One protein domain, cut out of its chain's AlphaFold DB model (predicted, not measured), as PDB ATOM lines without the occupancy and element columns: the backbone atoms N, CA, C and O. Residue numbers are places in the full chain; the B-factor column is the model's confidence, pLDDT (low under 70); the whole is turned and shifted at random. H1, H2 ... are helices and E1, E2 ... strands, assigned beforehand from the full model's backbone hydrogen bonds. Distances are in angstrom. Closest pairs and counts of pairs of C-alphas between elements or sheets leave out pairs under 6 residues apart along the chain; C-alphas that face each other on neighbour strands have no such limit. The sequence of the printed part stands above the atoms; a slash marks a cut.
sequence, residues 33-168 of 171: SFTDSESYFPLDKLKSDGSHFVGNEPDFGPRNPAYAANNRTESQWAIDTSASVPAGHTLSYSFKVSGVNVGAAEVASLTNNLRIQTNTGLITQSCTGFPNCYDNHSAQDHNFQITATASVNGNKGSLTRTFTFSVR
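What this domain is: This is residues 33 to 168 of the 171 residues of an uncharacterized protein of Hydrogenophaga sp. T4 (UniProt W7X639). With little regular structure overall, a long, twisted antiparallel sheet, E1, E4, E5, has helix H1 packed along E1 and a small hairpin, E2 and E3, near E1. The unnamed residues 33 to 90 wind past, tied by short pairings to E5 and E3. The printed part has 136 residues, 47 in named elements, ordered E1, H1, E2, E3, E4, E5; it is mixed and compact, with radius of gyration of the C-alphas 15.6 A and spans of 46 by 35 by 33 A.

How they stand to each other: E4, residues 142 to 152, is antiparallel to E1, residues 91 to 99 (N 94 to O 149, 2.9 A), and to E5, residues 158 to 167 (N 146 to O 163, 2.9 A). H1, residues 104 to 113, every O i to N i+4 pair within hydrogen-bond range, is on this sheet as two layers, a helix on one face, at height 8.1 A; the C-alphas of Gly 99 and Val 107 are closest, 5.9 A. In the hairpin of E2, residues 114 to 116, and E3, residues 122 to 125, N 115 and O 124 are 2.8 A apart.

Where its parts are: E4 measures 32.4 A, E5 28.4 A, E1 26.7 A and H1 14.3 A. C-alpha 91 is at (295.503, 292.351, 309.150), C-alpha 167 at (309.460, 275.378, 290.117).

The domain as a whole: The printed part has no cut. The link E3 to E4 is long. Residues 35 to 61, 71 to 72 and 128 to 132 have pLDDT under 70.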
ATOM      1  N   SER A  33     311.933 277.156 296.359       74.38
ATOM      2  CA  SER A  33     312.138 276.286 295.197       74.38
ATOM      3  C   SER A  33     311.434 274.950 295.385       74.38
ATOM      4  O   SER A  33     311.655 274.270 296.382       74.38
ATOM      5  N   PHE A  34     310.657 274.577 294.376       73.56
ATOM      6  CA  PHE A  34     309.849 273.373 294.279       73.56
ATOM      7  C   PHE A  34     310.444 272.463 293.225       73.56
ATOM      8  O   PHE A  34     310.706 272.913 292.112       73.56
ATOM      9  N   THR A  35     310.600 271.193 293.552       61.94
ATOM     10  CA  THR A  35     311.036 270.155 292.620       61.94
ATOM     11  C   THR A  35     310.018 269.038 292.729       61.94
ATOM     12  O   THR A  35     309.673 268.659 293.850       61.94
ATOM     13  N   ASP A  36     309.483 268.544 291.614       56.34
ATOM     14  CA  ASP A  36     308.507 267.459 291.669       56.34
ATOM     15  C   ASP A  36     308.955 266.217 290.899       56.34
ATOM     16  O   ASP A  36     309.673 266.268 289.905       56.34
ATOM     17  N   SER A  37     308.511 265.083 291.430       44.09
ATOM     18  CA  SER A  37     308.012 263.968 290.627       44.09
ATOM     19  C   SER A  37     307.200 262.987 291.478       44.09
ATOM     20  O   SER A  37     306.342 262.310 290.921       44.09
ATOM     21  N   GLU A  38     307.379 262.909 292.809       43.69
ATOM     22  CA  GLU A  38     306.665 261.886 293.604       43.69
ATOM     23  C   GLU A  38     305.932 262.360 294.870       43.69
ATOM     24  O   GLU A  38     305.283 261.535 295.520       43.69
ATOM     25  N   SER A  39     305.966 263.643 295.271       45.41
ATOM     26  CA  SER A  39     305.288 264.044 296.526       45.41
ATOM     27  C   SER A  39     304.951 265.531 296.735       45.41
ATOM     28  O   SER A  39     304.434 265.852 297.808       45.41
ATOM     29  N   TYR A  40     305.185 266.441 295.777       52.47
ATOM     30  CA  TYR A  40     304.915 267.885 295.955       52.47
ATOM     31  C   TYR A  40     305.408 268.442 297.311       52.47
ATOM     32  O   TYR A  40     304.695 269.166 298.022       52.47
ATOM     33  N   PHE A  41     306.637 268.072 297.695       51.00
ATOM     34  CA  PHE A  41     307.309 268.682 298.834       51.00
ATOM     35  C   PHE A  41     307.975 269.997 298.377       51.00
ATOM     36  O   PHE A  41     308.683 270.030 297.379       51.00
ATOM     37  N   PRO A  42     307.743 271.104 299.085       47.22
ATOM     38  CA  PRO A  42     308.000 272.475 298.617       47.22
ATOM     39  C   PRO A  42     309.400 273.012 298.827       47.22
ATOM     40  O   PRO A  42     309.676 274.163 298.497       47.22
ATOM     41  N   LEU A  43     310.219 272.279 299.565       52.09
ATOM     42  CA  LEU A  43     311.398 272.846 300.180       52.09
ATOM     43  C   LEU A  43     312.554 271.917 299.893       52.09
ATOM     44  O   LEU A  43     313.015 271.175 300.753       52.09
ATOM     45  N   ASP A  44     313.094 272.089 298.695       45.94
ATOM     46  CA  ASP A  44     314.480 271.753 298.383       45.94
ATOM     47  C   ASP A  44     315.450 272.752 299.031       45.94
ATOM     48  O   ASP A  44     316.484 273.124 298.474       45.94
ATOM     49  N   LYS A  45     315.158 273.188 300.263       50.12
ATOM     50  CA  LYS A  45     316.264 273.496 301.153       50.12
ATOM     51  C   LYS A  45     316.940 272.150 301.392       50.12
ATOM     52  O   LYS A  45     316.347 271.218 301.925       50.12
ATOM     53  N   LEU A  46     318.167 272.029 300.920       50.06
ATOM     54  CA  LEU A  46     319.006 270.919 301.316       50.06
ATOM     55  C   LEU A  46     319.664 271.308 302.633       50.06
ATOM     56  O   LEU A  46     320.108 272.447 302.818       50.06
ATOM     57  N   LYS A  47     319.728 270.359 303.557       60.16
ATOM     58  CA  LYS A  47     320.651 270.442 304.682       60.16
ATOM     59  C   LYS A  47     322.070 270.578 304.132       60.16
ATOM     60  O   LYS A  47     322.346 270.297 302.967       60.16
ATOM     61  N   SER A  48     323.009 270.964 304.987       64.81
ATOM     62  CA  SER A  48     324.421 271.065 304.597       64.81
ATOM     63  C   SER A  48     325.013 269.751 304.064       64.81
ATOM     64  O   SER A  48     326.051 269.780 303.415       64.81
ATOM     65  N   ASP A  49     324.372 268.612 304.346       66.94
ATOM     66  CA  ASP A  49     324.741 267.279 303.858       66.94
ATOM     67  C   ASP A  49     324.071 266.886 302.526       66.94
ATOM     68  O   ASP A  49     324.299 265.785 302.029       66.94
ATOM     69  N   GLY A  50     323.262 267.771 301.933       50.47
ATOM     70  CA  GLY A  50     322.560 267.515 300.677       50.47
ATOM     71  C   GLY A  50     321.241 266.749 300.815       50.47
ATOM     72  O   GLY A  50     320.620 266.467 299.796       50.47
ATOM     73  N   SER A  51     320.794 266.408 302.030       60.12
ATOM     74  CA  SER A  51     319.493 265.761 302.260       60.12
ATOM     75  C   SER A  51     318.350 266.772 302.407       60.12
ATOM     76  O   SER A  51     318.564 267.915 302.815       60.12
ATOM     77  N   HIS A  52     317.119 266.366 302.081       60.72
ATOM     78  CA  HIS A  52     315.939 267.229 302.201       60.72
ATOM     79  C   HIS A  52     315.520 267.418 303.663       60.72
ATOM     80  O   HIS A  52     315.678 266.517 304.497       60.72
ATOM     81  N   PHE A  53     314.939 268.583 303.968       61.28
ATOM     82  CA  PHE A  53     314.274 268.773 305.252       61.28
ATOM     83  C   PHE A  53     312.990 267.923 305.343       61.28
ATOM     84  O   PHE A  53     312.268 267.757 304.362       61.28
ATOM     85  N   VAL A  54     312.681 267.393 306.530       60.53
ATOM     86  CA  VAL A  54     311.525 266.531 306.813       60.53
ATOM     87  C   VAL A  54     310.656 267.096 307.935       60.53
ATOM     88  O   VAL A  54     311.146 267.398 309.017       60.53
ATOM     89  N   GLY A  55     309.346 267.175 307.680       55.62
ATOM     90  CA  GLY A  55     308.196 267.198 308.603       55.62
ATOM     91  C   GLY A  55     308.175 268.175 309.786       55.62
ATOM     92  O   GLY A  55     307.233 268.950 309.927       55.62
ATOM     93  N   ASN A  56     309.162 268.075 310.669       58.56
ATOM     94  CA  ASN A  56     309.229 268.755 311.961       58.56
ATOM     95  C   ASN A  56     310.429 269.707 312.055       58.56
ATOM     96  O   ASN A  56     310.713 270.238 313.128       58.56
ATOM     97  N   GLU A  57     311.179 269.874 310.969       62.41
ATOM     98  CA  GLU A  57     312.379 270.698 310.973       62.41
ATOM     99  C   GLU A  57     312.036 272.188 310.796       62.41
ATOM    100  O   GLU A  57     311.109 272.514 310.055       62.41
ATOM    101  N   PRO A  58     312.773 273.113 311.445       54.22
ATOM    102  CA  PRO A  58     312.456 274.548 311.432       54.22
ATOM    103  C   PRO A  58     312.366 275.162 310.029       54.22
ATOM    104  O   PRO A  58     311.615 276.107 309.802       54.22
ATOM    105  N   ASP A  59     313.127 274.607 309.087       55.72
ATOM    106  CA  ASP A  59     313.198 275.050 307.699       55.72
ATOM    107  C   ASP A  59     312.171 274.376 306.775       55.72
ATOM    108  O   ASP A  59     312.107 274.747 305.607       55.72
ATOM    109  N   PHE A  60     311.354 273.440 307.280       59.81
ATOM    110  CA  PHE A  60     310.311 272.712 306.535       59.81
ATOM    111  C   PHE A  60     309.046 273.560 306.267       59.81
ATOM    112  O   PHE A  60     308.082 273.083 305.667       59.81
ATOM    113  N   GLY A  61     309.052 274.837 306.667       65.31
ATOM    114  CA  GLY A  61     307.886 275.721 306.601       65.31
ATOM    115  C   GLY A  61     306.762 275.268 307.546       65.31
ATOM    116  O   GLY A  61     306.802 274.164 308.100       65.31
ATOM    117  N   PRO A  62     305.739 276.101 307.799       75.06
ATOM    118  CA  PRO A  62     304.606 275.668 308.602       75.06
ATOM    119  C   PRO A  62     303.797 274.591 307.875       75.06
ATOM    120  O   PRO A  62     303.587 274.627 306.658       75.06
ATOM    121  N   ARG A  63     303.260 273.650 308.650       76.69
ATOM    122  CA  ARG A  63     302.283 272.685 308.148       76.69
ATOM    123  C   ARG A  63     300.999 273.413 307.755       76.69
ATOM    124  O   ARG A  63     300.486 274.217 308.531       76.69
ATOM    125  N   ASN A  64     300.452 273.091 306.586       78.75
ATOM    126  CA  ASN A  64     299.153 273.602 306.169       78.75
ATOM    127  C   ASN A  64     298.067 273.089 307.135       78.75
ATOM    128  O   ASN A  64     297.860 271.872 307.214       78.75
ATOM    129  N   PRO A  65     297.345 273.970 307.850       78.62
ATOM    130  CA  PRO A  65     296.280 273.546 308.757       78.62
ATOM    131  C   PRO A  65     295.082 272.919 308.026       78.62
ATOM    132  O   PRO A  65     294.322 272.178 308.642       78.62
ATOM    133  N   ALA A  66     294.921 273.180 306.725       78.00
ATOM    134  CA  ALA A  66     293.870 272.599 305.892       78.00
ATOM    135  C   ALA A  66     294.245 271.229 305.290       78.00
ATOM    136  O   ALA A  66     293.410 270.601 304.643       78.00
ATOM    137  N   TYR A  67     295.479 270.746 305.483       78.31
ATOM    138  CA  TYR A  67     295.909 269.472 304.908       78.31
ATOM    139  C   TYR A  67     295.201 268.275 305.562       78.31
ATOM    140  O   TYR A  67     295.343 268.025 306.763       78.31
ATOM    141  N   ALA A  68     294.522 267.472 304.740       77.12
ATOM    142  CA  ALA A  68     293.885 266.222 305.138       77.12
ATOM    143  C   ALA A  68     294.535 265.032 304.410       77.12
ATOM    144  O   ALA A  68     294.454 264.911 303.191       77.12
ATOM    145  N   ALA A  69     295.172 264.120 305.152       73.00
ATOM    146  CA  ALA A  69     295.947 263.015 304.566       73.00
ATOM    147  C   ALA A  69     295.108 262.062 303.689       73.00
ATOM    148  O   ALA A  69     295.617 261.487 302.727       73.00
ATOM    149  N   ASN A  70     293.826 261.910 304.021       73.31
ATOM    150  CA  ASN A  70     292.841 261.097 303.307       73.31
ATOM    151  C   ASN A  70     292.191 261.819 302.113       73.31
ATOM    152  O   ASN A  70     291.489 261.177 301.339       73.31
ATOM    153  N   ASN A  71     292.409 263.127 301.963       69.19
ATOM    154  CA  ASN A  71     291.888 263.944 300.873       69.19
ATOM    155  C   ASN A  71     292.944 264.992 300.499       69.19
ATOM    156  O   ASN A  71     292.861 266.147 300.917       69.19
ATOM    157  N   ARG A  72     293.985 264.550 299.778       68.31
ATOM    158  CA  ARG A  72     295.161 265.351 299.395       68.31
ATOM    159  C   ARG A  72     294.786 266.396 298.338       68.31
ATOM    160  O   ARG A  72     295.226 266.297 297.209       68.31
ATOM    161  N   THR A  73     293.920 267.344 298.679       76.31
ATOM    162  CA  THR A  73     293.455 268.415 297.784       76.31
ATOM    163  C   THR A  73     294.260 269.692 297.927       76.31
ATOM    164  O   THR A  73     294.051 270.627 297.169       76.31
ATOM    165  N   GLU A  74     295.154 269.745 298.905       76.56
ATOM    166  CA  GLU A  74     295.988 270.889 299.235       76.56
ATOM    167  C   GLU A  74     297.394 270.388 299.571       76.56
ATOM    168  O   GLU A  74     297.582 269.246 300.006       76.56
ATOM    169  N   SER A  75     298.379 271.265 299.425       75.81
ATOM    170  CA  SER A  75     299.746 271.032 299.855       75.81
ATOM    171  C   SER A  75     299.822 270.736 301.354       75.81
ATOM    172  O   SER A  75     299.074 271.291 302.161       75.81
ATOM    173  N   GLN A  76     300.766 269.884 301.761       76.75
ATOM    174  CA  GLN A  76     301.006 269.570 303.179       76.75
ATOM    175  C   GLN A  76     301.558 270.758 303.985       76.75
ATOM    176  O   GLN A  76     301.469 270.795 305.213       76.75
ATOM    177  N   TRP A  77     302.117 271.737 303.295       75.75
ATOM    178  CA  TRP A  77     302.846 272.883 303.818       75.75
ATOM    179  C   TRP A  77     302.163 274.181 303.379       75.75
ATOM    180  O   TRP A  77     301.365 274.186 302.434       75.75
ATOM    181  N   ALA A  78     302.508 275.277 304.043       81.25
ATOM    182  CA  ALA A  78     302.114 276.624 303.659       81.25
ATOM    183  C   ALA A  78     303.327 277.564 303.632       81.25
ATOM    184  O   ALA A  78     304.315 277.345 304.329       81.25
ATOM    185  N   ILE A  79     303.249 278.628 302.839       85.31
ATOM    186  CA  ILE A  79     304.178 279.758 302.903       85.31
ATOM    187  C   ILE A  79     303.641 280.757 303.909       85.31
ATOM    188  O   ILE A  79     302.530 281.264 303.753       85.31
ATOM    189  N   ASP A  80     304.448 281.057 304.920       88.12
ATOM    190  CA  ASP A  80     304.115 282.064 305.914       88.12
ATOM    191  C   ASP A  80     304.468 283.466 305.409       88.12
ATOM    192  O   ASP A  80     305.641 283.815 305.265       88.12
ATOM    193  N   THR A  81     303.445 284.277 305.141       91.19
ATOM    194  CA  THR A  81     303.595 285.708 304.833       91.19
ATOM    195  C   THR A  81     303.045 286.599 305.944       91.19
ATOM    196  O   THR A  81     302.785 287.787 305.725       91.19
ATOM    197  N   SER A  82     302.883 286.050 307.149       91.12
ATOM    198  CA  SER A  82     302.386 286.777 308.309       91.12
ATOM    199  C   SER A  82     303.254 287.993 308.640       91.12
ATOM    200  O   SER A  82     304.429 288.126 308.269       91.12
ATOM    201  N   ALA A  83     302.610 288.954 309.285       95.75
ATOM    202  CA  ALA A  83     303.170 290.235 309.678       95.75
ATOM    203  C   ALA A  83     302.616 290.583 311.058       95.75
ATOM    204  O   ALA A  83     301.582 290.059 311.472       95.75
ATOM    205  N   SER A  84     303.306 291.464 311.765       96.12
ATOM    206  CA  SER A  84     302.892 291.973 313.066       96.12
ATOM    207  C   SER A  84     302.237 293.338 312.914       96.12
ATOM    208  O   SER A  84     302.635 294.149 312.081       96.12
ATOM    209  N   VAL A  85     301.235 293.603 313.743       95.56
ATOM    210  CA  VAL A  85     300.544 294.890 313.837       95.56
ATOM    211  C   VAL A  85     300.343 295.216 315.321       95.56
ATOM    212  O   VAL A  85     300.267 294.283 316.127       95.56
ATOM    213  N   PRO A  86     300.293 296.499 315.726       93.19
ATOM    214  CA  PRO A  86     299.982 296.860 317.105       93.19
ATOM    215  C   PRO A  86     298.679 296.232 317.620       93.19
ATOM    216  O   PRO A  86     297.748 295.961 316.859       93.19
ATOM    217  N   ALA A  87     298.608 296.021 318.936       91.44
ATOM    218  CA  ALA A  87     297.428 295.455 319.584       91.44
ATOM    219  C   ALA A  87     296.170 296.292 319.296       91.44
ATOM    220  O   ALA A  87     296.228 297.518 319.259       91.44
ATOM    221  N   GLY A  88     295.031 295.621 319.108       91.94
ATOM    222  CA  GLY A  88     293.766 296.263 318.733       91.94
ATOM    223  C   GLY A  88     293.543 296.389 317.223       91.94
ATOM    224  O   GLY A  88     292.437 296.716 316.802       91.94
ATOM    225  N   HIS A  89     294.544 296.053 316.405       94.25
ATOM    226  CA  HIS A  89     294.435 296.039 314.950       94.25
ATOM    227  C   HIS A  89     294.473 294.615 314.402       94.25
ATOM    228  O   HIS A  89     295.009 293.694 315.017       94.25
ATOM    229  N   THR A  90     293.890 294.437 313.222       95.62
ATOM    230  CA  THR A  90     293.900 293.166 312.497       95.62
ATOM    231  C   THR A  90     294.406 293.388 311.084       95.62
ATOM    232  O   THR A  90     294.301 294.490 310.541       95.62
ATOM    233  N   LEU A  91     294.970 292.335 310.502       97.06
ATOM    234  CA  LEU A  91     295.503 292.351 309.150       97.06
ATOM    235  C   LEU A  91     294.591 291.569 308.208       97.06
ATOM    236  O   LEU A  91     293.973 290.580 308.602       97.06
ATOM    237  N   SER A  92     294.535 292.024 306.963       97.44
ATOM    238  CA  SER A  92     294.032 291.267 305.826       97.44
ATOM    239  C   SER A  92     295.159 291.058 304.824       97.44
ATOM    240  O   SER A  92     295.943 291.973 304.559       97.44
ATOM    241  N   TYR A  93     295.253 289.851 304.281       97.75
ATOM    242  CA  TYR A  93     296.350 289.436 303.418       97.75
ATOM    243  C   TYR A  93     295.884 289.193 301.986       97.75
ATOM    244  O   TYR A  93     294.814 288.635 301.738       97.75
ATOM    245  N   SER A  94     296.730 289.572 301.035       97.44
ATOM    246  CA  SER A  94     296.560 289.288 299.610       97.44
ATOM    247  C   SER A  94     297.907 288.975 298.964       97.44
ATOM    248  O   SER A  94     298.963 289.254 299.539       97.44
ATOM    249  N   PHE A  95     297.882 288.391 297.768       97.31
ATOM    250  CA  PHE A  95     299.088 288.190 296.976       97.31
ATOM    251  C   PHE A  95     298.845 288.453 295.495       97.31
ATOM    252  O   PHE A  95     297.715 288.428 295.007       97.31
ATOM    253  N   LYS A  96     299.946 288.670 294.779       97.56
ATOM    254  CA  LYS A  96     300.007 288.711 293.322       97.56
ATOM    255  C   LYS A  96     301.157 287.838 292.842       97.56
ATOM    256  O   LYS A  96     302.231 287.851 293.439       97.56
ATOM    257  N   VAL A  97     300.943 287.148 291.727       97.25
ATOM    258  CA  VAL A  97     301.979 286.401 291.005       97.25
ATOM    259  C   VAL A  97     302.378 287.181 289.756       97.25
ATOM    260  O   VAL A  97     301.530 287.750 289.070       97.25
ATOM    261  N   SER A  98     303.675 287.230 289.468       97.56
ATOM    262  CA  SER A  98     304.231 287.747 288.214       97.56
ATOM    263  C   SER A  98     305.280 286.771 287.679       97.56
ATOM    264  O   SER A  98     305.950 286.099 288.461       97.56
ATOM    265  N   GLY A  99     305.417 286.674 286.358       96.25
ATOM    266  CA  GLY A  99     306.429 285.826 285.730       96.25
ATOM    267  C   GLY A  99     307.792 286.512 285.718       96.25
ATOM    268  O   GLY A  99     307.870 287.697 285.404       96.25
ATOM    269  N   VAL A 100     308.856 285.775 286.054       95.62
ATOM    270  CA  VAL A 100     310.245 286.245 285.904       95.62
ATOM    271  C   VAL A 100     310.816 285.770 284.571       95.62
ATOM    272  O   VAL A 100     311.352 286.567 283.810       95.62
ATOM    273  N   ASN A 101     310.669 284.479 284.268       95.06
ATOM    274  CA  ASN A 101     311.093 283.863 283.003       95.06
ATOM    275  C   ASN A 101     309.981 283.021 282.353       95.06
ATOM    276  O   ASN A 101     310.263 282.161 281.523       95.06
ATOM    277  N   VAL A 102     308.729 283.257 282.745       94.56
ATOM    278  CA  VAL A 102     307.547 282.521 282.284       94.56
ATOM    279  C   VAL A 102     306.493 283.466 281.718       94.56
ATOM    280  O   VAL A 102     306.498 284.666 282.008       94.56
ATOM    281  N   GLY A 103     305.590 282.926 280.902       94.62
ATOM    282  CA  GLY A 103     304.534 283.676 280.241       94.62
ATOM    283  C   GLY A 103     303.275 283.850 281.092       94.62
ATOM    284  O   GLY A 103     303.164 283.412 282.238       94.62
ATOM    285  N   ALA A 104     302.280 284.518 280.505       95.12
ATOM    286  CA  ALA A 104     301.000 284.780 281.163       95.12
ATOM    287  C   ALA A 104     300.204 283.497 281.468       95.12
ATOM    288  O   ALA A 104     299.451 283.470 282.440       95.12
ATOM    289  N   ALA A 105     300.371 282.443 280.660       91.94
ATOM    290  CA  ALA A 105     299.690 281.166 280.854       91.94
ATOM    291  C   ALA A 105     300.175 280.462 282.130       91.94
ATOM    292  O   ALA A 105     299.363 280.044 282.952       91.94
ATOM    293  N   GLU A 106     301.490 280.412 282.344       91.12
ATOM    294  CA  GLU A 106     302.106 279.832 283.536       91.12
ATOM    295  C   GLU A 106     301.756 280.645 284.786       91.12
ATOM    296  O   GLU A 106     301.419 280.078 285.823       91.12
ATOM    297  N   VAL A 107     301.757 281.982 284.683       94.62
ATOM    298  CA  VAL A 107     301.329 282.869 285.779       94.62
ATOM    299  C   VAL A 107     299.874 282.616 286.157       94.62
ATOM    300  O   VAL A 107     299.573 282.503 287.346       94.62
ATOM    301  N   ALA A 108     298.972 282.509 285.179       92.69
ATOM    302  CA  ALA A 108     297.566 282.211 285.433       92.69
ATOM    303  C   ALA A 108     297.391 280.820 286.059       92.69
ATOM    304  O   ALA A 108     296.658 280.683 287.037       92.69
ATOM    305  N   SER A 109     298.109 279.818 285.545       89.31
ATOM    306  CA  SER A 109     298.111 278.456 286.082       89.31
ATOM    307  C   SER A 109     298.555 278.430 287.549       89.31
ATOM    308  O   SER A 109     297.816 277.951 288.408       89.31
ATOM    309  N   LEU A 110     299.702 279.042 287.879       89.81
ATOM    310  CA  LEU A 110     300.171 279.111 289.265       89.81
ATOM    311  C   LEU A 110     299.187 279.889 290.149       89.81
ATOM    312  O   LEU A 110     298.863 279.443 291.245       89.81
ATOM    313  N   THR A 111     298.674 281.026 289.672       92.19
ATOM    314  CA  THR A 111     297.727 281.861 290.432       92.19
ATOM    315  C   THR A 111     296.451 281.100 290.787       92.19
ATOM    316  O   THR A 111     295.977 281.217 291.912       92.19
ATOM    317  N   ASN A 112     295.913 280.300 289.862       89.81
ATOM    318  CA  ASN A 112     294.711 279.495 290.098       89.81
ATOM    319  C   ASN A 112     294.923 278.401 291.151       89.81
ATOM    320  O   ASN A 112     293.973 278.014 291.834       89.81
ATOM    321  N   ASN A 113     296.164 277.934 291.292       87.44
ATOM    322  CA  ASN A 113     296.512 276.861 292.210       87.44
ATOM    323  C   ASN A 113     296.926 277.394 293.583       87.44
ATOM    324  O   ASN A 113     296.907 276.640 294.546       87.44
ATOM    325  N   LEU A 114     297.264 278.677 293.712       89.19
ATOM    326  CA  LEU A 114     297.586 279.281 295.001       89.19
ATOM    327  C   LEU A 114     296.337 279.831 295.700       89.19
ATOM    328  O   LEU A 114     295.467 280.474 295.112       89.19
ATOM    329  N   ARG A 115     296.272 279.613 297.010       90.19
ATOM    330  CA  ARG A 115     295.236 280.124 297.910       90.19
ATOM    331  C   ARG A 115     295.915 280.895 299.024       90.19
ATOM    332  O   ARG A 115     296.904 280.422 299.564       90.19
ATOM    333  N   ILE A 116     295.372 282.048 299.407       92.25
ATOM    334  CA  ILE A 116     295.810 282.754 300.613       92.25
ATOM    335  C   ILE A 116     294.702 282.744 301.652       92.25
ATOM    336  O   ILE A 116     293.549 283.062 301.362       92.25
ATOM    337  N   GLN A 117     295.064 282.399 302.881       92.81
ATOM    338  CA  GLN A 117     294.220 282.627 304.041       92.81
ATOM    339  C   GLN A 117     294.320 284.105 304.417       92.81
ATOM    340  O   GLN A 117     295.331 284.566 304.952       92.81
ATOM    341  N   THR A 118     293.269 284.862 304.116       94.31
ATOM    342  CA  THR A 118     293.254 286.327 304.234       94.31
ATOM    343  C   THR A 118     293.409 286.839 305.662       94.31
ATOM    344  O   THR A 118     293.656 288.021 305.837       94.31
ATOM    345  N   ASN A 119     293.286 285.986 306.677       93.12
ATOM    346  CA  ASN A 119     293.413 286.325 308.095       93.12
ATOM    347  C   ASN A 119     294.759 285.920 308.720       93.12
ATOM    348  O   ASN A 119     295.127 286.476 309.750       93.12
ATOM    349  N   THR A 120     295.477 284.956 308.140       91.69
ATOM    350  CA  THR A 120     296.749 284.443 308.688       91.69
ATOM    351  C   THR A 120     297.952 284.765 307.806       91.69
ATOM    352  O   THR A 120     299.080 284.740 308.284       91.69
ATOM    353  N   GLY A 121     297.732 285.063 306.522       91.75
ATOM    354  CA  GLY A 121     298.809 285.254 305.553       91.75
ATOM    355  C   GLY A 121     299.471 283.945 305.117       91.75
ATOM    356  O   GLY A 121     300.529 283.982 304.492       91.75
ATOM    357  N   LEU A 122     298.868 282.793 305.422       90.69
ATOM    358  CA  LEU A 122     299.338 281.502 304.927       90.69
ATOM    359  C   LEU A 122     298.920 281.321 303.465       90.69
ATOM    360  O   LEU A 122     297.726 281.361 303.155       90.69
ATOM    361  N   ILE A 123     299.894 281.106 302.581       89.50
ATOM    362  CA  ILE A 123     299.660 280.742 301.180       89.50
ATOM    363  C   ILE A 123     299.811 279.225 301.034       89.50
ATOM    364  O   ILE A 123     300.841 278.669 301.410       89.50
ATOM    365  N   THR A 124     298.802 278.553 300.485       85.00
ATOM    366  CA  THR A 124     298.803 277.111 300.195       85.00
ATOM    367  C   THR A 124     298.630 276.866 298.706       85.00
ATOM    368  O   THR A 124     298.206 277.757 297.964       85.00
ATOM    369  N   GLN A 125     298.965 275.657 298.264       83.19
ATOM    370  CA  GLN A 125     298.703 275.210 296.905       83.19
ATOM    371  C   GLN A 125     297.559 274.193 296.911       83.19
ATOM    372  O   GLN A 125     297.661 273.151 297.551       83.19
ATOM    373  N   SER A 126     296.494 274.468 296.166       81.25
ATOM    374  CA  SER A 126     295.474 273.484 295.811       81.25
ATOM    375  C   SER A 126     296.085 272.459 294.859       81.25
ATOM    376  O   SER A 126     296.755 272.816 293.893       81.25
ATOM    377  N   CYS A 127     295.864 271.186 295.164       75.88
ATOM    378  CA  CYS A 127     296.626 270.063 294.647       75.88
ATOM    379  C   CYS A 127     295.770 268.794 294.539       75.88
ATOM    380  O   CYS A 127     296.095 267.764 295.108       75.88
ATOM    381  N   THR A 128     294.642 268.832 293.829       67.81
ATOM    382  CA  THR A 128     293.681 267.706 293.760       67.81
ATOM    383  C   THR A 128     294.109 266.553 292.826       67.81
ATOM    384  O   THR A 128     293.268 265.902 292.208       67.81
ATOM    385  N   GLY A 129     295.416 266.287 292.720       62.47
ATOM    386  CA  GLY A 129     296.033 265.361 291.762       62.47
ATOM    387  C   GLY A 129     296.547 266.066 290.506       62.47
ATOM    388  O   GLY A 129     296.165 267.197 290.236       62.47
ATOM    389  N   PHE A 130     297.423 265.418 289.739       53.38
ATOM    390  CA  PHE A 130     297.939 265.967 288.482       53.38
ATOM    391  C   PHE A 130     296.806 266.162 287.448       53.38
ATOM    392  O   PHE A 130     296.011 265.231 287.276       53.38
ATOM    393  N   PRO A 131     296.687 267.315 286.749       53.72
ATOM    394  CA  PRO A 131     297.520 268.532 286.754       53.72
ATOM    395  C   PRO A 131     296.934 269.677 287.609       53.72
ATOM    396  O   PRO A 131     297.138 270.853 287.329       53.72
ATOM    397  N   ASN A 132     296.126 269.359 288.616       65.81
ATOM    398  CA  ASN A 132     295.474 270.351 289.473       65.81
ATOM    399  C   ASN A 132     296.430 270.974 290.509       65.81
ATOM    400  O   ASN A 132     296.028 271.904 291.201       65.81
ATOM    401  N   CYS A 133     297.670 270.477 290.618       74.56
ATOM    402  CA  CYS A 133     298.816 271.211 291.168       74.56
ATOM    403  C   CYS A 133     299.523 271.981 290.044       74.56
ATOM    404  O   CYS A 133     299.426 271.616 288.877       74.56
ATOM    405  N   TYR A 134     300.288 273.026 290.379       81.00
ATOM    406  CA  TYR A 134     301.138 273.645 289.361       81.00
ATOM    407  C   TYR A 134     302.287 272.691 289.039       81.00
ATOM    408  O   TYR A 134     303.059 272.352 289.936       81.00
ATOM    409  N   ASP A 135     302.385 272.296 287.775       78.62
ATOM    410  CA  ASP A 135     303.419 271.413 287.250       78.62
ATOM    411  C   ASP A 135     304.197 272.142 286.143       78.62
ATOM    412  O   ASP A 135     303.627 272.856 285.310       78.62
ATOM    413  N   ASN A 136     305.518 271.994 286.163       81.38
ATOM    414  CA  ASN A 136     306.412 272.511 285.145       81.38
ATOM    415  C   ASN A 136     306.837 271.393 284.180       81.38
ATOM    416  O   ASN A 136     307.876 270.762 284.354       81.38
ATOM    417  N   HIS A 137     306.078 271.239 283.096       79.56
ATOM    418  CA  HIS A 137     306.392 270.322 281.990       79.56
ATOM    419  C   HIS A 137     307.438 270.839 280.998       79.56
ATOM    420  O   HIS A 137     307.631 270.247 279.934       79.56
ATOM    421  N   SER A 138     308.042 271.994 281.264       81.38
ATOM    422  CA  SER A 138     309.043 272.550 280.365       81.38
ATOM    423  C   SER A 138     310.426 271.986 280.688       81.38
ATOM    424  O   SER A 138     310.693 271.529 281.795       81.38
ATOM    425  N   ALA A 139     311.344 272.094 279.729       83.19
ATOM    426  CA  ALA A 139     312.743 271.721 279.927       83.19
ATOM    427  C   ALA A 139     313.543 272.749 280.759       83.19
ATOM    428  O   ALA A 139     314.762 272.618 280.875       83.19
ATOM    429  N   GLN A 140     312.911 273.819 281.253       87.50
ATOM    430  CA  GLN A 140     313.552 274.909 281.992       87.50
ATOM    431  C   GLN A 140     312.837 275.149 283.320       87.50
ATOM    432  O   GLN A 140     311.645 274.903 283.455       87.50
ATOM    433  N   ASP A 141     313.547 275.677 284.310       87.38
ATOM    434  CA  ASP A 141     312.908 276.061 285.567       87.38
ATOM    435  C   ASP A 141     311.938 277.230 285.347       87.38
ATOM    436  O   ASP A 141     312.252 278.203 284.656       87.38
ATOM    437  N   HIS A 142     310.775 277.170 285.984       90.50
ATOM    438  CA  HIS A 142     309.792 278.241 286.014       90.50
ATOM    439  C   HIS A 142     310.007 279.111 287.253       90.50
ATOM    440  O   HIS A 142     309.840 278.656 288.379       90.50
ATOM    441  N   ASN A 143     310.353 280.380 287.057       91.50
ATOM    442  CA  ASN A 143     310.557 281.352 288.122       91.50
ATOM    443  C   ASN A 143     309.451 282.405 288.112       91.50
ATOM    444  O   ASN A 143     309.165 283.061 287.102       91.50
ATOM    445  N   PHE A 144     308.887 282.611 289.291       94.44
ATOM    446  CA  PHE A 144     307.846 283.579 289.566       94.44
ATOM    447  C   PHE A 144     308.304 284.552 290.640       94.44
ATOM    448  O   PHE A 144     309.095 284.213 291.518       94.44
ATOM    449  N   GLN A 145     307.746 285.753 290.611       96.19
ATOM    450  CA  GLN A 145     307.805 286.687 291.718       96.19
ATOM    451  C   GLN A 145     306.436 286.714 292.389       96.19
ATOM    452  O   GLN A 145     305.432 287.046 291.752       96.19
ATOM    453  N   ILE A 146     306.401 286.372 293.675       95.44
ATOM    454  CA  ILE A 146     305.202 286.505 294.497       95.44
ATOM    455  C   ILE A 146     305.349 287.758 295.349       95.44
ATOM    456  O   ILE A 146     306.315 287.917 296.094       95.44
ATOM    457  N   THR A 147     304.365 288.641 295.231       97.44
ATOM    458  CA  THR A 147     304.231 289.848 296.041       97.44
ATOM    459  C   THR A 147     303.115 289.619 297.044       97.44
ATOM    460  O   THR A 147     301.956 289.532 296.645       97.44
ATOM    461  N   ALA A 148     303.456 289.513 298.325       96.69
ATOM    462  CA  ALA A 148     302.505 289.380 299.420       96.69
ATOM    463  C   ALA A 148     302.293 290.735 300.104       96.69
ATOM    464  O   ALA A 148     303.258 291.440 300.420       96.69
ATOM    465  N   THR A 149     301.034 291.079 300.355       98.06
ATOM    466  CA  THR A 149     300.637 292.340 300.982       98.06
ATOM    467  C   THR A 149     299.797 292.057 302.219       98.06
ATOM    468  O   THR A 149     298.769 291.386 302.131       98.06
ATOM    469  N   ALA A 150     300.227 292.597 303.358       97.75
ATOM    470  CA  ALA A 150     299.454 292.654 304.591       97.75
ATOM    471  C   ALA A 150     298.921 294.078 304.773       97.75
ATOM    472  O   ALA A 150     299.716 295.014 304.823       97.75
ATOM    473  N   SER A 151     297.608 294.243 304.884       97.25
ATOM    474  CA  SER A 151     296.946 295.544 305.033       97.25
ATOM    475  C   SER A 151     296.218 295.614 306.366       97.25
ATOM    476  O   SER A 151     295.562 294.652 306.759       97.25
ATOM    477  N   VAL A 152     296.300 296.745 307.062       96.69
ATOM    478  CA  VAL A 152     295.548 296.948 308.305       96.69
ATOM    479  C   VAL A 152     294.071 297.162 307.991       96.69
ATOM    480  O   VAL A 152     293.702 298.054 307.231       96.69
ATOM    481  N   ASN A 153     293.200 296.356 308.595       93.56
ATOM    482  CA  ASN A 153     291.759 296.488 308.408       93.56
ATOM    483  C   ASN A 153     291.269 297.851 308.916       93.56
ATOM    484  O   ASN A 153     291.505 298.211 310.068       93.56
ATOM    485  N   GLY A 154     290.570 298.599 308.056       89.00
ATOM    486  CA  GLY A 154     290.046 299.929 308.386       89.00
ATOM    487  C   GLY A 154     291.090 301.053 308.404       89.00
ATOM    488  O   GLY A 154     290.747 302.176 308.754       89.00
ATOM    489  N   ASN A 155     292.338 300.783 308.010       91.38
ATOM    490  CA  ASN A 155     293.415 301.770 307.912       91.38
ATOM    491  C   ASN A 155     294.117 301.648 306.539       91.38
ATOM    492  O   ASN A 155     293.863 300.713 305.780       91.38
ATOM    493  N   LYS A 156     294.957 302.623 306.179       89.94
ATOM    494  CA  LYS A 156     295.695 302.639 304.901       89.94
ATOM    495  C   LYS A 156     297.040 301.913 304.968       89.94
ATOM    496  O   LYS A 156     297.572 301.537 303.924       89.94
ATOM    497  N   GLY A 157     297.548 301.678 306.175       94.12
ATOM    498  CA  GLY A 157     298.853 301.081 306.375       94.12
ATOM    499  C   GLY A 157     298.943 299.665 305.824       94.12
ATOM    500  O   GLY A 157     298.074 298.816 306.047       94.12
ATOM    501  N   SER A 158     300.022 299.410 305.090       96.31
ATOM    502  CA  SER A 158     300.292 298.109 304.493       96.31
ATOM    503  C   SER A 158     301.782 297.790 304.461       96.31
ATOM    504  O   SER A 158     302.633 298.677 304.429       96.31
ATOM    505  N   LEU A 159     302.093 296.497 304.468       97.31
ATOM    506  CA  LEU A 159     303.430 295.955 304.273       97.31
ATOM    507  C   LEU A 159     303.413 295.073 303.032       97.31
ATOM    508  O   LEU A 159     302.718 294.059 303.000       97.31
ATOM    509  N   THR A 160     304.211 295.440 302.031       97.44
ATOM    510  CA  THR A 160     304.401 294.639 300.818       97.44
ATOM    511  C   THR A 160     305.792 294.025 300.814       97.44
ATOM    512  O   THR A 160     306.787 294.723 300.994       97.44
ATOM    513  N   ARG A 161     305.865 292.709 300.608       95.88
ATOM    514  CA  ARG A 161     307.114 291.942 300.543       95.88
ATOM    515  C   ARG A 161     307.087 291.019 299.337       95.88
ATOM    516  O   ARG A 161     306.037 290.493 298.977       95.88
ATOM    517  N   THR A 162     308.246 290.813 298.728       94.38
ATOM    518  CA  THR A 162     308.385 289.982 297.531       94.38
ATOM    519  C   THR A 162     309.378 288.862 297.753       94.38
ATOM    520  O   THR A 162     310.411 289.088 298.381       94.38
ATOM    521  N   PHE A 163     309.108 287.700 297.172       89.38
ATOM    522  CA  PHE A 163     310.044 286.583 297.117       89.38
ATOM    523  C   PHE A 163     309.956 285.882 295.760       89.38
ATOM    524  O   PHE A 163     308.959 285.996 295.041       89.38
ATOM    525  N   THR A 164     311.024 285.174 295.407       89.62
ATOM    526  CA  THR A 164     311.056 284.317 294.221       89.62
ATOM    527  C   THR A 164     310.461 282.961 294.564       89.62
ATOM    528  O   THR A 164     310.813 282.373 295.588       89.62
ATOM    529  N   PHE A 165     309.578 282.472 293.702       88.38
ATOM    530  CA  PHE A 165     309.014 281.133 293.751       88.38
ATOM    531  C   PHE A 165     309.459 280.384 292.495       88.38
ATOM    532  O   PHE A 165     309.037 280.717 291.388       88.38
ATOM    533  N   SER A 166     310.355 279.419 292.665       86.56
ATOM    534  CA  SER A 166     310.927 278.615 291.587       86.56
ATOM    535  C   SER A 166     310.272 277.238 291.552       86.56
ATOM    536  O   SER A 166     310.084 276.623 292.595       86.56
ATOM    537  N   VAL A 167     309.956 276.737 290.363       83.94
ATOM    538  CA  VAL A 167     309.460 275.378 290.117       83.94
ATOM    539  C   VAL A 167     310.377 274.733 289.090       83.94
ATOM    540  O   VAL A 167     310.465 275.207 287.958       83.94
ATOM    541  N   ARG A 168     311.099 273.687 289.484       81.19
ATOM    542  CA  ARG A 168     312.064 272.994 288.629       81.19
ATOM    543  C   ARG A 168     311.389 272.328 287.443       81.19
ATOM    544  O   ARG A 168     310.213 271.995 287.512       81.19
TER     545      ARG A 168